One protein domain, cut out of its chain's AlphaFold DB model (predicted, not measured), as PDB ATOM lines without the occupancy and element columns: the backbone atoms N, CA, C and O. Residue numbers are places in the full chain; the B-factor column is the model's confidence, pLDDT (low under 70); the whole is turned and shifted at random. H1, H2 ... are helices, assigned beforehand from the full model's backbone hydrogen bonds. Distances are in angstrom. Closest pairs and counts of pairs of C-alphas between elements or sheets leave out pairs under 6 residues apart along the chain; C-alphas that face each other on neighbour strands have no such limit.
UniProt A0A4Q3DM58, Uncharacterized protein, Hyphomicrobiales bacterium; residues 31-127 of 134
ATOM      1  N   LEU A  31     134.013 211.154 153.193       94.62
ATOM      2  CA  LEU A  31     134.811 210.134 153.877       94.62
ATOM      3  C   LEU A  31     136.281 210.198 153.451       94.62
ATOM      4  O   LEU A  31     137.158 210.236 154.314       94.62
ATOM      5  N   LEU A  32     136.543 210.277 152.144       95.06
ATOM      6  CA  LEU A  32     137.889 210.402 151.589       95.06
ATOM      7  C   LEU A  32     138.597 211.647 152.124       95.06
ATOM      8  O   LEU A  32     139.685 211.538 152.687       95.06
ATOM      9  N   GLY A  33     137.960 212.814 152.003       94.62
ATOM     10  CA  GLY A  33     138.516 214.072 152.487       94.62
ATOM     11  C   GLY A  33     138.801 214.041 153.988       94.62
ATOM     12  O   GLY A  33     139.886 214.433 154.406       94.62
ATOM     13  N   SER A  34     137.875 213.506 154.792       94.88
ATOM     14  CA  SER A  34     138.022 213.433 156.251       94.88
ATOM     15  C   SER A  34     139.196 212.561 156.700       94.88
ATOM     16  O   SER A  34     139.972 212.961 157.574       94.88
ATOM     17  N   LEU A  35     139.355 211.383 156.090       94.81
ATOM     18  CA  LEU A  35     140.392 210.429 156.464       94.81
ATOM     19  C   LEU A  35     141.771 210.934 156.041       94.81
ATOM     20  O   LEU A  35     142.710 210.896 156.834       94.81
ATOM     21  N   VAL A  36     141.879 211.465 154.823       96.06
ATOM     22  CA  VAL A  36     143.135 212.015 154.301       96.06
ATOM     23  C   VAL A  36     143.536 213.256 155.082       96.06
ATOM     24  O   VAL A  36     144.690 213.361 155.484       96.06
ATOM     25  N   ALA A  37     142.594 214.163 155.360       94.69
ATOM     26  CA  ALA A  37     142.861 215.334 156.186       94.69
ATOM     27  C   ALA A  37     143.432 214.918 157.541       94.69
ATOM     28  O   ALA A  37     144.471 215.431 157.934       94.69
ATOM     29  N   ARG A  38     142.826 213.931 158.214       92.81
ATOM     30  CA  ARG A  38     143.327 213.431 159.500       92.81
ATOM     31  C   ARG A  38     144.750 212.876 159.405       92.81
ATOM     32  O   ARG A  38     145.545 213.155 160.298       92.81
ATOM     33  N   LEU A  39     145.061 212.104 158.361       93.94
ATOM     34  CA  LEU A  39     146.403 211.549 158.146       93.94
ATOM     35  C   LEU A  39     147.436 212.656 157.906       93.94
ATOM     36  O   LEU A  39     148.475 212.662 158.555       93.94
ATOM     37  N   VAL A  40     147.114 213.619 157.039       93.69
ATOM     38  CA  VAL A  40     147.999 214.742 156.705       93.69
ATOM     39  C   VAL A  40     148.197 215.653 157.918       93.69
ATOM     40  O   VAL A  40     149.329 215.859 158.332       93.69
ATOM     41  N   THR A  41     147.125 216.114 158.573       90.06
ATOM     42  CA  THR A  41     147.219 217.008 159.748       90.06
ATOM     43  C   THR A  41     147.833 216.346 160.981       90.06
ATOM     44  O   THR A  41     148.279 217.038 161.889       90.06
ATOM     45  N   GLY A  42     147.804 215.013 161.050       89.25
ATOM     46  CA  GLY A  42     148.450 214.239 162.110       89.25
ATOM     47  C   GLY A  42     149.934 213.972 161.850       89.25
ATOM     48  O   GLY A  42     150.547 213.235 162.618       89.25
ATOM     49  N   SER A  43     150.488 214.523 160.770       90.56
ATOM     50  CA  SER A  43     151.871 214.357 160.328       90.56
ATOM     51  C   SER A  43     152.511 215.718 160.034       90.56
ATOM     52  O   SER A  43     151.819 216.733 160.005       90.56
ATOM     53  N   ASP A  44     153.810 215.729 159.739       90.38
ATOM     54  CA  ASP A  44     154.528 216.927 159.277       90.38
ATOM     55  C   ASP A  44     154.360 217.189 157.762       90.38
ATOM     56  O   ASP A  44     155.119 217.950 157.164       90.38
ATOM     57  N   ALA A  45     153.392 216.537 157.106       92.50
ATOM     58  CA  ALA A  45     153.146 216.686 155.677       92.50
ATOM     59  C   ALA A  45     152.137 217.798 155.353       92.50
ATOM     60  O   ALA A  45     151.108 217.944 156.008       92.50
ATOM     61  N   ASP A  46     152.367 218.508 154.248       89.44
ATOM     62  CA  ASP A  46     151.470 219.578 153.775       89.44
ATOM     63  C   ASP A  46     150.262 219.053 152.988       89.44
ATOM     64  O   ASP A  46     149.224 219.706 152.878       89.44
ATOM     65  N   ASN A  47     150.414 217.892 152.351       91.94
ATOM     66  CA  ASN A  47     149.412 217.280 151.486       91.94
ATOM     67  C   ASN A  47     149.652 215.769 151.362       91.94
ATOM     68  O   ASN A  47     150.636 215.238 151.875       91.94
ATOM     69  N   TRP A  48     148.758 215.077 150.653       94.94
ATOM     70  CA  TRP A  48     148.832 213.625 150.480       94.94
ATOM     71  C   TRP A  48     150.117 213.161 149.780       94.94
ATOM     72  O   TRP A  48     150.703 212.158 150.175       94.94
ATOM     73  N   ILE A  49     150.594 213.902 148.777       94.00
ATOM     74  CA  ILE A  49     151.823 213.557 148.049       94.00
ATOM     75  C   ILE A  49     153.026 213.620 148.993       94.00
ATOM     76  O   ILE A  49     153.789 212.658 149.075       94.00
ATOM     77  N   HIS A  50     153.163 214.724 149.733       93.38
ATOM     78  CA  HIS A  50     154.218 214.897 150.730       93.38
ATOM     79  C   HIS A  50     154.112 213.806 151.812       93.38
ATOM     80  O   HIS A  50     155.111 213.170 152.139       93.38
ATOM     81  N   PHE A  51     152.897 213.485 152.267       95.50
ATOM     82  CA  PHE A  51     152.658 212.415 153.236       95.50
ATOM     83  C   PHE A  51     153.211 211.066 152.759       95.50
ATOM     84  O   PHE A  51     153.958 210.419 153.487       95.50
ATOM     85  N   LYS A  52     152.940 210.657 151.511       94.19
ATOM     86  CA  LYS A  52     153.492 209.403 150.962       94.19
ATOM     87  C   LYS A  52     155.025 209.395 150.897       94.19
ATOM     88  O   LYS A  52     155.632 208.331 151.025       94.19
ATOM     89  N   GLN A  53     155.639 210.555 150.661       92.56
ATOM     90  CA  GLN A  53     157.090 210.703 150.510       92.56
ATOM     91  C   GLN A  53     157.844 210.614 151.840       92.56
ATOM     92  O   GLN A  53     158.960 210.102 151.850       92.56
ATOM     93  N   ILE A  54     157.252 211.086 152.941       94.75
ATOM     94  CA  ILE A  54     157.901 211.064 154.263       94.75
ATOM     95  C   ILE A  54     157.777 209.720 154.983       94.75
ATOM     96  O   ILE A  54     158.482 209.488 155.962       94.75
ATOM     97  N   LEU A  55     156.891 208.830 154.524       94.69
ATOM     98  CA  LEU A  55     156.759 207.496 155.102       94.69
ATOM     99  C   LEU A  55     158.013 206.666 154.810       94.69
ATOM    100  O   LEU A  55     158.379 206.457 153.653       94.69
ATOM    101  N   ASP A  56     158.631 206.119 155.850       95.19
ATOM    102  CA  ASP A  56     159.587 205.030 155.679       95.19
ATOM    103  C   ASP A  56     158.866 203.709 155.338       95.19
ATOM    104  O   ASP A  56     157.638 203.601 155.400       95.19
ATOM    105  N   ASP A  57     159.627 202.688 154.938       93.44
ATOM    106  CA  ASP A  57     159.064 201.403 154.496       93.44
ATOM    107  C   ASP A  57     158.263 200.700 155.599       93.44
ATOM    108  O   ASP A  57     157.261 200.031 155.323       93.44
ATOM    109  N   LYS A  58     158.675 200.875 156.860       95.69
ATOM    110  CA  LYS A  58     157.992 200.293 158.014       95.69
ATOM    111  C   LYS A  58     156.635 200.962 158.234       95.69
ATOM    112  O   LYS A  58     155.620 200.275 158.283       95.69
ATOM    113  N   SER A  59     156.617 202.288 158.311       95.31
ATOM    114  CA  SER A  59     155.417 203.100 158.529       95.31
ATOM    115  C   SER A  59     154.430 202.946 157.376       95.31
ATOM    116  O   SER A  59     153.225 202.859 157.601       95.31
ATOM    117  N   LEU A  60     154.934 202.847 156.142       95.12
ATOM    118  CA  LEU A  60     154.125 202.525 154.972       95.12
ATOM    119  C   LEU A  60     153.423 201.173 155.141       95.12
ATOM    120  O   LEU A  60     152.208 201.096 154.973       95.12
ATOM    121  N   THR A  61     154.178 200.125 155.481       95.44
ATOM    122  CA  THR A  61     153.637 198.767 155.648       95.44
ATOM    123  C   THR A  61     152.585 198.728 156.758       95.44
ATOM    124  O   THR A  61     151.474 198.255 156.540       95.44
ATOM    125  N   GLU A  62     152.888 199.306 157.923       96.88
ATOM    126  CA  GLU A  62     151.960 199.363 159.060       96.88
ATOM    127  C   GLU A  62     150.672 200.132 158.730       96.88
ATOM    128  O   GLU A  62     149.575 199.738 159.150       96.88
ATOM    129  N   LEU A  63     150.781 201.221 157.964       96.12
ATOM    130  CA  LEU A  63     149.630 202.006 157.535       96.12
ATOM    131  C   LEU A  63     148.768 201.249 156.522       96.12
ATOM    132  O   LEU A  63     147.546 201.231 156.675       96.12
ATOM    133  N   VAL A  64     149.379 200.599 155.527       96.56
ATOM    134  CA  VAL A  64     148.663 199.763 154.550       96.56
ATOM    135  C   VAL A  64     147.924 198.628 155.263       96.56
ATOM    136  O   VAL A  64     146.714 198.494 155.086       96.56
ATOM    137  N   ASP A  65     148.586 197.912 156.176       96.75
ATOM    138  CA  ASP A  65     147.962 196.846 156.973       96.75
ATOM    139  C   ASP A  65     146.805 197.358 157.840       96.75
ATOM    140  O   ASP A  65     145.822 196.659 158.106       96.75
ATOM    141  N   THR A  66     146.921 198.583 158.354       97.00
ATOM    142  CA  THR A  66     145.859 199.221 159.137       97.00
ATOM    143  C   THR A  66     144.664 199.581 158.259       97.00
ATOM    144  O   THR A  66     143.523 199.314 158.638       97.00
ATOM    145  N   LEU A  67     144.904 200.146 157.075       96.69
ATOM    146  CA  LEU A  67     143.854 200.485 156.115       96.69
ATOM    147  C   LEU A  67     143.137 199.234 155.598       96.69
ATOM    148  O   LEU A  67     141.908 199.239 155.528       96.69
ATOM    149  N   ASP A  68     143.860 198.147 155.336       95.94
ATOM    150  CA  ASP A  68     143.274 196.875 154.909       95.94
ATOM    151  C   ASP A  68     142.407 196.239 156.001       95.94
ATOM    152  O   ASP A  68     141.276 195.814 155.734       95.94
ATOM    153  N   ARG A  69     142.877 196.239 157.255       97.62
ATOM    154  CA  ARG A  69     142.073 195.783 158.403       97.62
ATOM    155  C   ARG A  69     140.821 196.632 158.586       97.62
ATOM    156  O   ARG A  69     139.732 196.083 158.743       97.62
ATOM    157  N   ASN A  70     140.949 197.955 158.514       96.38
ATOM    158  CA  ASN A  70     139.805 198.860 158.606       96.38
ATOM    159  C   ASN A  70     138.811 198.616 157.470       96.38
ATOM    160  O   ASN A  70     137.609 198.538 157.716       96.38
ATOM    161  N   ALA A  71     139.292 198.420 156.241       95.94
ATOM    162  CA  ALA A  71     138.438 198.106 155.107       95.94
ATOM    163  C   ALA A  71     137.671 196.791 155.290       95.94
ATOM    164  O   ALA A  71     136.487 196.722 154.957       95.94
ATOM    165  N   ALA A  72     138.324 195.752 155.814       96.44
ATOM    166  CA  ALA A  72     137.676 194.480 156.117       96.44
ATOM    167  C   ALA A  72     136.595 194.639 157.200       96.44
ATOM    168  O   ALA A  72     135.475 194.161 157.016       96.44
ATOM    169  N   THR A  73     136.895 195.372 158.275       97.88
ATOM    170  CA  THR A  73     135.930 195.685 159.340       97.88
ATOM    171  C   THR A  73     134.731 196.462 158.799       97.88
ATOM    172  O   THR A  73     133.592 196.046 158.988       97.88
ATOM    173  N   TYR A  74     134.961 197.541 158.046       97.12
ATOM    174  CA  TYR A  74     133.883 198.323 157.437       97.12
ATOM    175  C   TYR A  74     133.023 197.488 156.489       97.12
ATOM    176  O   TYR A  74     131.803 197.629 156.487       97.12
ATOM    177  N   GLN A  75     133.633 196.584 155.720       96.06
ATOM    178  CA  GLN A  75     132.894 195.671 154.856       96.06
ATOM    179  C   GLN A  75     131.993 194.729 155.668       96.06
ATOM    180  O   GLN A  75     130.832 194.549 155.304       96.06
ATOM    181  N   ALA A  76     132.507 194.149 156.756       97.12
ATOM    182  CA  ALA A  76     131.741 193.265 157.635       97.12
ATOM    183  C   ALA A  76     130.578 193.996 158.330       97.12
ATOM    184  O   ALA A  76     129.522 193.412 158.555       97.12
ATOM    185  N   GLU A  77     130.747 195.289 158.608       97.19
ATOM    186  CA  GLU A  77     129.719 196.166 159.177       97.19
ATOM    187  C   GLU A  77     128.731 196.728 158.133       97.19
ATOM    188  O   GLU A  77     127.854 197.517 158.481       97.19
ATOM    189  N   GLY A  78     128.873 196.383 156.848       96.62
ATOM    190  CA  GLY A  78     128.032 196.912 155.767       96.62
ATOM    191  C   GLY A  78     128.342 198.361 155.359       96.62
ATOM    192  O   GLY A  78     127.635 198.934 154.533       96.62
ATOM    193  N   LYS A  79     129.420 198.959 155.880       95.81
ATOM    194  CA  LYS A  79     129.899 200.315 155.555       95.81
ATOM    195  C   LYS A  79     130.741 200.304 154.276       95.81
ATOM    196  O   LYS A  79     131.936 200.608 154.284       95.81
ATOM    197  N   THR A  80     130.117 199.944 153.160       93.19
ATOM    198  CA  THR A  80     130.789 199.707 151.869       93.19
ATOM    199  C   THR A  80     131.607 200.901 151.371       93.19
ATOM    200  O   THR A  80     132.730 200.711 150.912       93.19
ATOM    201  N   LYS A  81     131.111 202.135 151.524       93.44
ATOM    202  CA  LYS A  81     131.831 203.357 151.112       93.44
ATOM    203  C   LYS A  81     133.082 203.624 151.949       93.44
ATOM    204  O   LYS A  81     134.131 203.953 151.406       93.44
ATOM    205  N   ALA A  82     133.007 203.418 153.264       94.44
ATOM    206  CA  ALA A  82     134.174 203.537 154.138       94.44
ATOM    207  C   ALA A  82     135.213 202.447 153.828       94.44
ATOM    208  O   ALA A  82     136.411 202.730 153.770       94.44
ATOM    209  N   ALA A  83     134.756 201.217 153.558       95.31
ATOM    210  CA  ALA A  83     135.625 200.127 153.118       95.31
ATOM    211  C   ALA A  83     136.332 200.456 151.795       95.31
ATOM    212  O   ALA A  83     137.532 200.225 151.654       95.31
ATOM    213  N   TYR A  84     135.591 201.025 150.845       93.00
ATOM    214  CA  TYR A  84     136.110 201.478 149.562       93.00
ATOM    215  C   TYR A  84     137.188 202.560 149.723       93.00
ATOM    216  O   TYR A  84     138.294 202.394 149.211       93.00
ATOM    217  N   VAL A  85     136.909 203.619 150.494       95.06
ATOM    218  CA  VAL A  85     137.867 204.708 150.751       95.06
ATOM    219  C   VAL A  85     139.150 204.182 151.400       95.06
ATOM    220  O   VAL A  85     140.242 204.537 150.964       95.06
ATOM    221  N   ALA A  86     139.043 203.302 152.398       95.81
ATOM    222  CA  ALA A  86     140.215 202.723 153.051       95.81
ATOM    223  C   ALA A  86     141.087 201.914 152.069       95.81
ATOM    224  O   ALA A  86     142.305 202.096 152.042       95.81
ATOM    225  N   ARG A  87     140.472 201.091 151.203       94.50
ATOM    226  CA  ARG A  87     141.194 200.341 150.155       94.50
ATOM    227  C   ARG A  87     141.851 201.258 149.131       94.50
ATOM    228  O   ARG A  87     142.989 201.011 148.750       94.50
ATOM    229  N   LEU A  88     141.150 202.306 148.695       94.94
ATOM    230  CA  LEU A  88     141.678 203.280 147.739       94.94
ATOM    231  C   LEU A  88     142.963 203.933 148.268       94.94
ATOM    232  O   LEU A  88     143.953 204.014 147.542       94.94
ATOM    233  N   LEU A  89     142.968 204.351 149.537       96.19
ATOM    234  CA  LEU A  89     144.148 204.950 150.163       96.19
ATOM    235  C   LEU A  89     145.297 203.950 150.310       96.19
ATOM    236  O   LEU A  89     146.434 204.295 149.990       96.19
ATOM    237  N   GLY A  90     145.010 202.713 150.730       95.44
ATOM    238  CA  GLY A  90     146.023 201.657 150.822       95.44
ATOM    239  C   GLY A  90     146.684 201.382 149.469       95.44
ATOM    240  O   GLY A  90     147.907 201.336 149.356       95.44
ATOM    241  N   ILE A  91     145.880 201.299 148.409       94.31
ATOM    242  CA  ILE A  91     146.364 201.085 147.043       94.31
ATOM    243  C   ILE A  91     147.183 202.288 146.532       94.31
ATOM    244  O   ILE A  91     148.233 202.079 145.923       94.31
ATOM    245  N   SER A  92     146.768 203.531 146.809       95.25
ATOM    246  CA  SER A  92     147.528 204.746 146.443       95.25
ATOM    247  C   SER A  92     148.894 204.826 147.143       95.25
ATOM    248  O   SER A  92     149.887 205.230 146.538       95.25
ATOM    249  N   LEU A  93     148.970 204.389 148.404       95.25
ATOM    250  CA  LEU A  93     150.221 204.312 149.164       95.25
ATOM    251  C   LEU A  93     151.223 203.348 148.517       95.25
ATOM    252  O   LEU A  93     152.384 203.705 148.309       95.25
ATOM    253  N   VAL A  94     150.767 202.147 148.153       94.00
ATOM    254  CA  VAL A  94     151.612 201.130 147.508       94.00
ATOM    255  C   VAL A  94     152.017 201.556 146.095       94.00
ATOM    256  O   VAL A  94     153.167 201.354 145.701       94.00
ATOM    257  N   ALA A  95     151.114 202.190 145.339       93.69
ATOM    258  CA  ALA A  95     151.385 202.620 143.968       93.69
ATOM    259  C   ALA A  95     152.588 203.567 143.865       93.69
ATOM    260  O   ALA A  95     153.388 203.435 142.940       93.69
ATOM    261  N   GLY A  96     152.789 204.429 144.869       88.94
ATOM    262  CA  GLY A  96     153.951 205.317 144.948       88.94
ATOM    263  C   GLY A  96     155.308 204.598 145.024       88.94
ATOM    264  O   GLY A  96     156.340 205.225 144.783       88.94
ATOM    265  N   ARG A  97     155.335 203.294 145.336       90.06
ATOM    266  CA  ARG A  97     156.562 202.481 145.446       90.06
ATOM    267  C   ARG A  97     156.809 201.556 144.262       90.06
ATOM    268  O   ARG A  97     157.887 200.975 144.158       90.06
ATOM    269  N   VAL A  98     155.848 201.420 143.355       91.38
ATOM    270  CA  VAL A  98     155.985 200.543 142.194       91.38
ATOM    271  C   VAL A  98     156.704 201.304 141.069       91.38
ATOM    272  O   VAL A  98     156.251 202.376 140.656       91.38
ATOM    273  N   PRO A  99     157.828 200.789 140.536       89.50
ATOM    274  CA  PRO A  99     158.600 201.465 139.496       89.50
ATOM    275  C   PRO A  99     157.980 201.257 138.102       89.50
ATOM    276  O   PRO A  99     158.648 200.794 137.183       89.50
ATOM    277  N   ASP A 100     156.701 201.605 137.942       92.62
ATOM    278  CA  ASP A 100     155.969 201.519 136.676       92.62
ATOM    279  C   ASP A 100     155.578 202.928 136.170       92.62
ATOM    280  O   ASP A 100     154.911 203.679 136.892       92.62
ATOM    281  N   PRO A 101     156.015 203.343 134.962       89.75
ATOM    282  CA  PRO A 101     155.742 204.686 134.448       89.75
ATOM    283  C   PRO A 101     154.261 204.993 134.197       89.75
ATOM    284  O   PRO A 101     153.842 206.132 134.409       89.75
ATOM    285  N   GLU A 102     153.471 204.019 133.740       89.12
ATOM    286  CA  GLU A 102     152.051 204.227 133.429       89.12
ATOM    287  C   GLU A 102     151.220 204.309 134.708       89.12
ATOM    288  O   GLU A 102     150.394 205.213 134.865       89.12
ATOM    289  N   LEU A 103     151.527 203.446 135.676       93.19
ATOM    290  CA  LEU A 103     150.989 203.534 137.023       93.19
ATOM    291  C   LEU A 103     151.285 204.903 137.637       93.19
ATOM    292  O   LEU A 103     150.370 205.548 138.135       93.19
ATOM    293  N   ARG A 104     152.530 205.393 137.550       91.56
ATOM    294  CA  ARG A 104     152.927 206.686 138.134       91.56
ATOM    295  C   ARG A 104     152.159 207.867 137.544       91.56
ATOM    296  O   ARG A 104     151.762 208.770 138.283       91.56
ATOM    297  N   LYS A 105     151.942 207.878 136.225       90.38
ATOM    298  CA  LYS A 105     151.129 208.916 135.568       90.38
ATOM    299  C   LYS A 105     149.722 208.942 136.153       90.38
ATOM    300  O   LYS A 105     149.206 210.009 136.474       90.38
ATOM    301  N   ARG A 106     149.115 207.767 136.314       91.69
ATOM    302  CA  ARG A 106     147.753 207.649 136.829       91.69
ATOM    303  C   ARG A 106     147.667 207.928 138.330       91.69
ATOM    304  O   ARG A 106     146.723 208.578 138.764       91.69
ATOM    305  N   ASP A 107     148.692 207.550 139.085       93.62
ATOM    306  CA  ASP A 107     148.812 207.859 140.510       93.62
ATOM    307  C   ASP A 107     148.967 209.346 140.778       93.62
ATOM    308  O   ASP A 107     148.342 209.861 141.695       93.62
ATOM    309  N   THR A 108     149.649 210.078 139.900       91.25
ATOM    310  CA  THR A 108     149.712 211.545 139.993       91.25
ATOM    311  C   THR A 108     148.318 212.184 139.894       91.25
ATOM    312  O   THR A 108     148.016 213.148 140.600       91.25
ATOM    313  N   LEU A 109     147.438 211.647 139.038       90.31
ATOM    314  CA  LEU A 109     146.059 212.135 138.909       90.31
ATOM    315  C   LEU A 109     145.223 211.792 140.145       90.31
ATOM    316  O   LEU A 109     144.475 212.641 140.639       90.31
ATOM    317  N   LEU A 110     145.359 210.562 140.645       93.50
ATOM    318  CA  LEU A 110     144.698 210.132 141.871       93.50
ATOM    319  C   LEU A 110     145.157 210.978 143.069       93.50
ATOM    320  O   LEU A 110     144.327 211.441 143.847       93.50
ATOM    321  N   ASP A 111     146.451 211.253 143.178       94.06
ATOM    322  CA  ASP A 111     147.041 212.056 144.246       94.06
ATOM    323  C   ASP A 111     146.528 213.489 144.279       94.06
ATOM    324  O   ASP A 111     146.205 214.014 145.350       94.06
ATOM    325  N   GLY A 112     146.430 214.130 143.111       90.94
ATOM    326  CA  GLY A 112     145.866 215.473 142.998       90.94
ATOM    327  C   GLY A 112     144.401 215.508 143.437       90.94
ATOM    328  O   GLY A 112     143.970 216.427 144.138       90.94
ATOM    329  N   PHE A 113     143.644 214.470 143.083       91.31
ATOM    330  CA  PHE A 113     142.257 214.319 143.504       91.31
ATOM    331  C   PHE A 113     142.124 214.095 145.019       91.31
ATOM    332  O   PHE A 113     141.368 214.814 145.674       91.31
ATOM    333  N   ILE A 114     142.896 213.165 145.591       94.88
ATOM    334  CA  ILE A 114     142.929 212.885 147.034       94.88
ATOM    335  C   ILE A 114     143.319 214.145 147.823       94.88
ATOM    336  O   ILE A 114     142.655 214.501 148.799       94.88
ATOM    337  N   SER A 115     144.351 214.861 147.370       92.88
ATOM    338  CA  SER A 115     144.801 216.111 147.997       92.88
ATOM    339  C   SER A 115     143.705 217.177 147.973       92.88
ATOM    340  O   SER A 115     143.459 217.841 148.977       92.88
ATOM    341  N   THR A 116     142.996 217.305 146.848       90.69
ATOM    342  CA  THR A 116     141.883 218.253 146.710       90.69
ATOM    343  C   THR A 116     140.732 217.900 147.651       90.69
ATOM    344  O   THR A 116     140.203 218.787 148.318       90.69
ATOM    345  N   ALA A 117     140.368 216.619 147.764       92.19
ATOM    346  CA  ALA A 117     139.331 216.167 148.691       92.19
ATOM    347  C   ALA A 117     139.669 216.536 150.148       92.19
ATOM    348  O   ALA A 117     138.805 217.025 150.878       92.19
ATOM    349  N   ALA A 118     140.931 216.367 150.554       93.50
ATOM    350  CA  ALA A 118     141.402 216.753 151.882       93.50
ATOM    351  C   ALA A 118     141.327 218.269 152.109       93.50
ATOM    352  O   ALA A 118     140.798 218.711 153.127       93.50
ATOM    353  N   VAL A 119     141.797 219.073 151.148       90.69
ATOM    354  CA  VAL A 119     141.744 220.543 151.228       90.69
ATOM    355  C   VAL A 119     140.303 221.035 151.346       90.69
ATOM    356  O   VAL A 119     140.006 221.842 152.224       90.69
ATOM    357  N   VAL A 120     139.399 220.525 150.505       89.88
ATOM    358  CA  VAL A 120     137.975 220.886 150.541       89.88
ATOM    359  C   VAL A 120     137.364 220.530 151.895       89.88
ATOM    360  O   VAL A 120     136.681 221.363 152.491       89.88
ATOM    361  N   TYR A 121     137.644 219.331 152.415       92.25
ATOM    362  CA  TYR A 121     137.171 218.922 153.736       92.25
ATOM    363  C   TYR A 121     137.685 219.854 154.840       92.25
ATOM    364  O   TYR A 121     136.891 220.353 155.637       92.25
ATOM    365  N   ILE A 122     138.992 220.140 154.861       87.69
ATOM    366  CA  ILE A 122     139.609 221.039 155.846       87.69
ATOM    367  C   ILE A 122     138.946 222.412 155.781       87.69
ATOM    368  O   ILE A 122     138.460 222.878 156.803       87.69
ATOM    369  N   GLN A 123     138.844 223.030 154.602       87.75
ATOM    370  CA  GLN A 123     138.243 224.358 154.436       87.75
ATOM    371  C   GLN A 123     136.790 224.413 154.924       87.75
ATOM    372  O   GLN A 123     136.398 225.359 155.606       87.75
ATOM    373  N   GLN A 124     135.986 223.393 154.620       86.94
ATOM    374  CA  GLN A 124     134.583 223.338 155.039       86.94
ATOM    375  C   GLN A 124     134.402 223.131 156.551       86.94
ATOM    376  O   GLN A 124     133.332 223.446 157.083       86.94
ATOM    377  N   HIS A 125     135.414 222.597 157.238       75.12
ATOM    378  CA  HIS A 125     135.347 222.247 158.657       75.12
ATOM    379  C   HIS A 125     136.156 223.180 159.572       75.12
ATOM    380  O   HIS A 125     135.744 223.378 160.713       75.12
ATOM    381  N   THR A 126     137.220 223.830 159.095       62.91
ATOM    382  CA  THR A 126     137.914 224.908 159.823       62.91
ATOM    383  C   THR A 126     137.148 226.226 159.742       62.91
ATOM    384  O   THR A 126     137.078 226.943 160.735       62.91
ATOM    385  N   ALA A 127     136.451 226.508 158.633       57.66
ATOM    386  CA  ALA A 127     135.575 227.681 158.514       57.66
ATOM    387  C   ALA A 127     134.340 227.642 159.442       57.66
ATOM    388  O   ALA A 127     133.631 228.640 159.567       57.66
TER     389      ALA A 127
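What this domain is: This is residues 31 to 127 of the 134 residues of an uncharacterized protein of Hyphomicrobiales bacterium (UniProt A0A4Q3DM58). Picture a V: one arm is the long helix H5, the other is the hairpin of H3 and H4, and H4 meets H5 near the closed end. The short helices H1 and H2 fill the opening on one side of the V, H1 crossing H5 nearly at a right angle and reaching H4 with its beginning. The printed part has 97 residues with five named helices, H1 to H5 in that order, and no named strand; the class is all helix. It is compact, with a radius of gyration of the C-alphas of 13.2 A, and spans 35 by 35 by 24 A.

How they stand to each other: Start at H1, residues 31 to 41, and look across to H5, residues 101 to 126: they touch about perpendicular, at 87 degrees, H5 with residues 114 to 122 alone, and their closest C-alphas, of Gly 33 and Ala 118, are 4.0 A apart. H1 also touches H4, residues 80 to 95, at a steep tilt of 46 degrees, the same way; H4 does so with residues 81 to 85 alone, and the closest C-alphas are those of Leu 32 and Val 85, 5.8 A. Next comes H2, residues 48 to 54, which touches H1 with the C-alphas of Val 40 and Phe 51 closest, 6.3 A. H2 touches H5 too, there with residues 111 to 115 alone; the closest C-alphas, of Trp 48 and Ser 115, are 5.3 A apart, and the steep tilt of 69 degrees is only just short of about perpendicular. H3, residues 57 to 76, forms a helical hairpin with H4: a shallow tilt of 20 degrees, opposite ways, with the closest C-alphas, of Ala 71 and Ala 83, 4.0 A apart. H3 is apart from H1 and H5. H4 touches H5 through residues 92 to 95 and 103 to 111 alone, at a steep tilt of 50 degrees, opposite ways; the closest C-alphas are those of Ala 95 and Asp 107, 6.8 A. The helix packing is mostly crossed, with helices that touch mostly not at a shallow tilt. In H1, H2, H3 and H4 every O i to N i+4 pair is within hydrogen-bond range; in H5, 21 of 22 are.

Where its parts are: Find C-alpha 31 at (134.811, 210.134, 153.877), where H1 begins its 15.4 A. H2 covers 10.2 A. H3 runs 28.7 A to C-alpha 76 at (131.741, 193.265, 157.635), and H4 covers 22.3 A. H5, 37.0 A long, ends at C-alpha 126 at (137.914, 224.908, 159.823).

The domain as a whole: The C-alphas farthest apart are those of Pro 99 and Ala 127, 39.7 A. The printed part has no cut and no long link. Residues 126 to 127 are under 70 in pLDDT, and the mean of the printed part is 92.7.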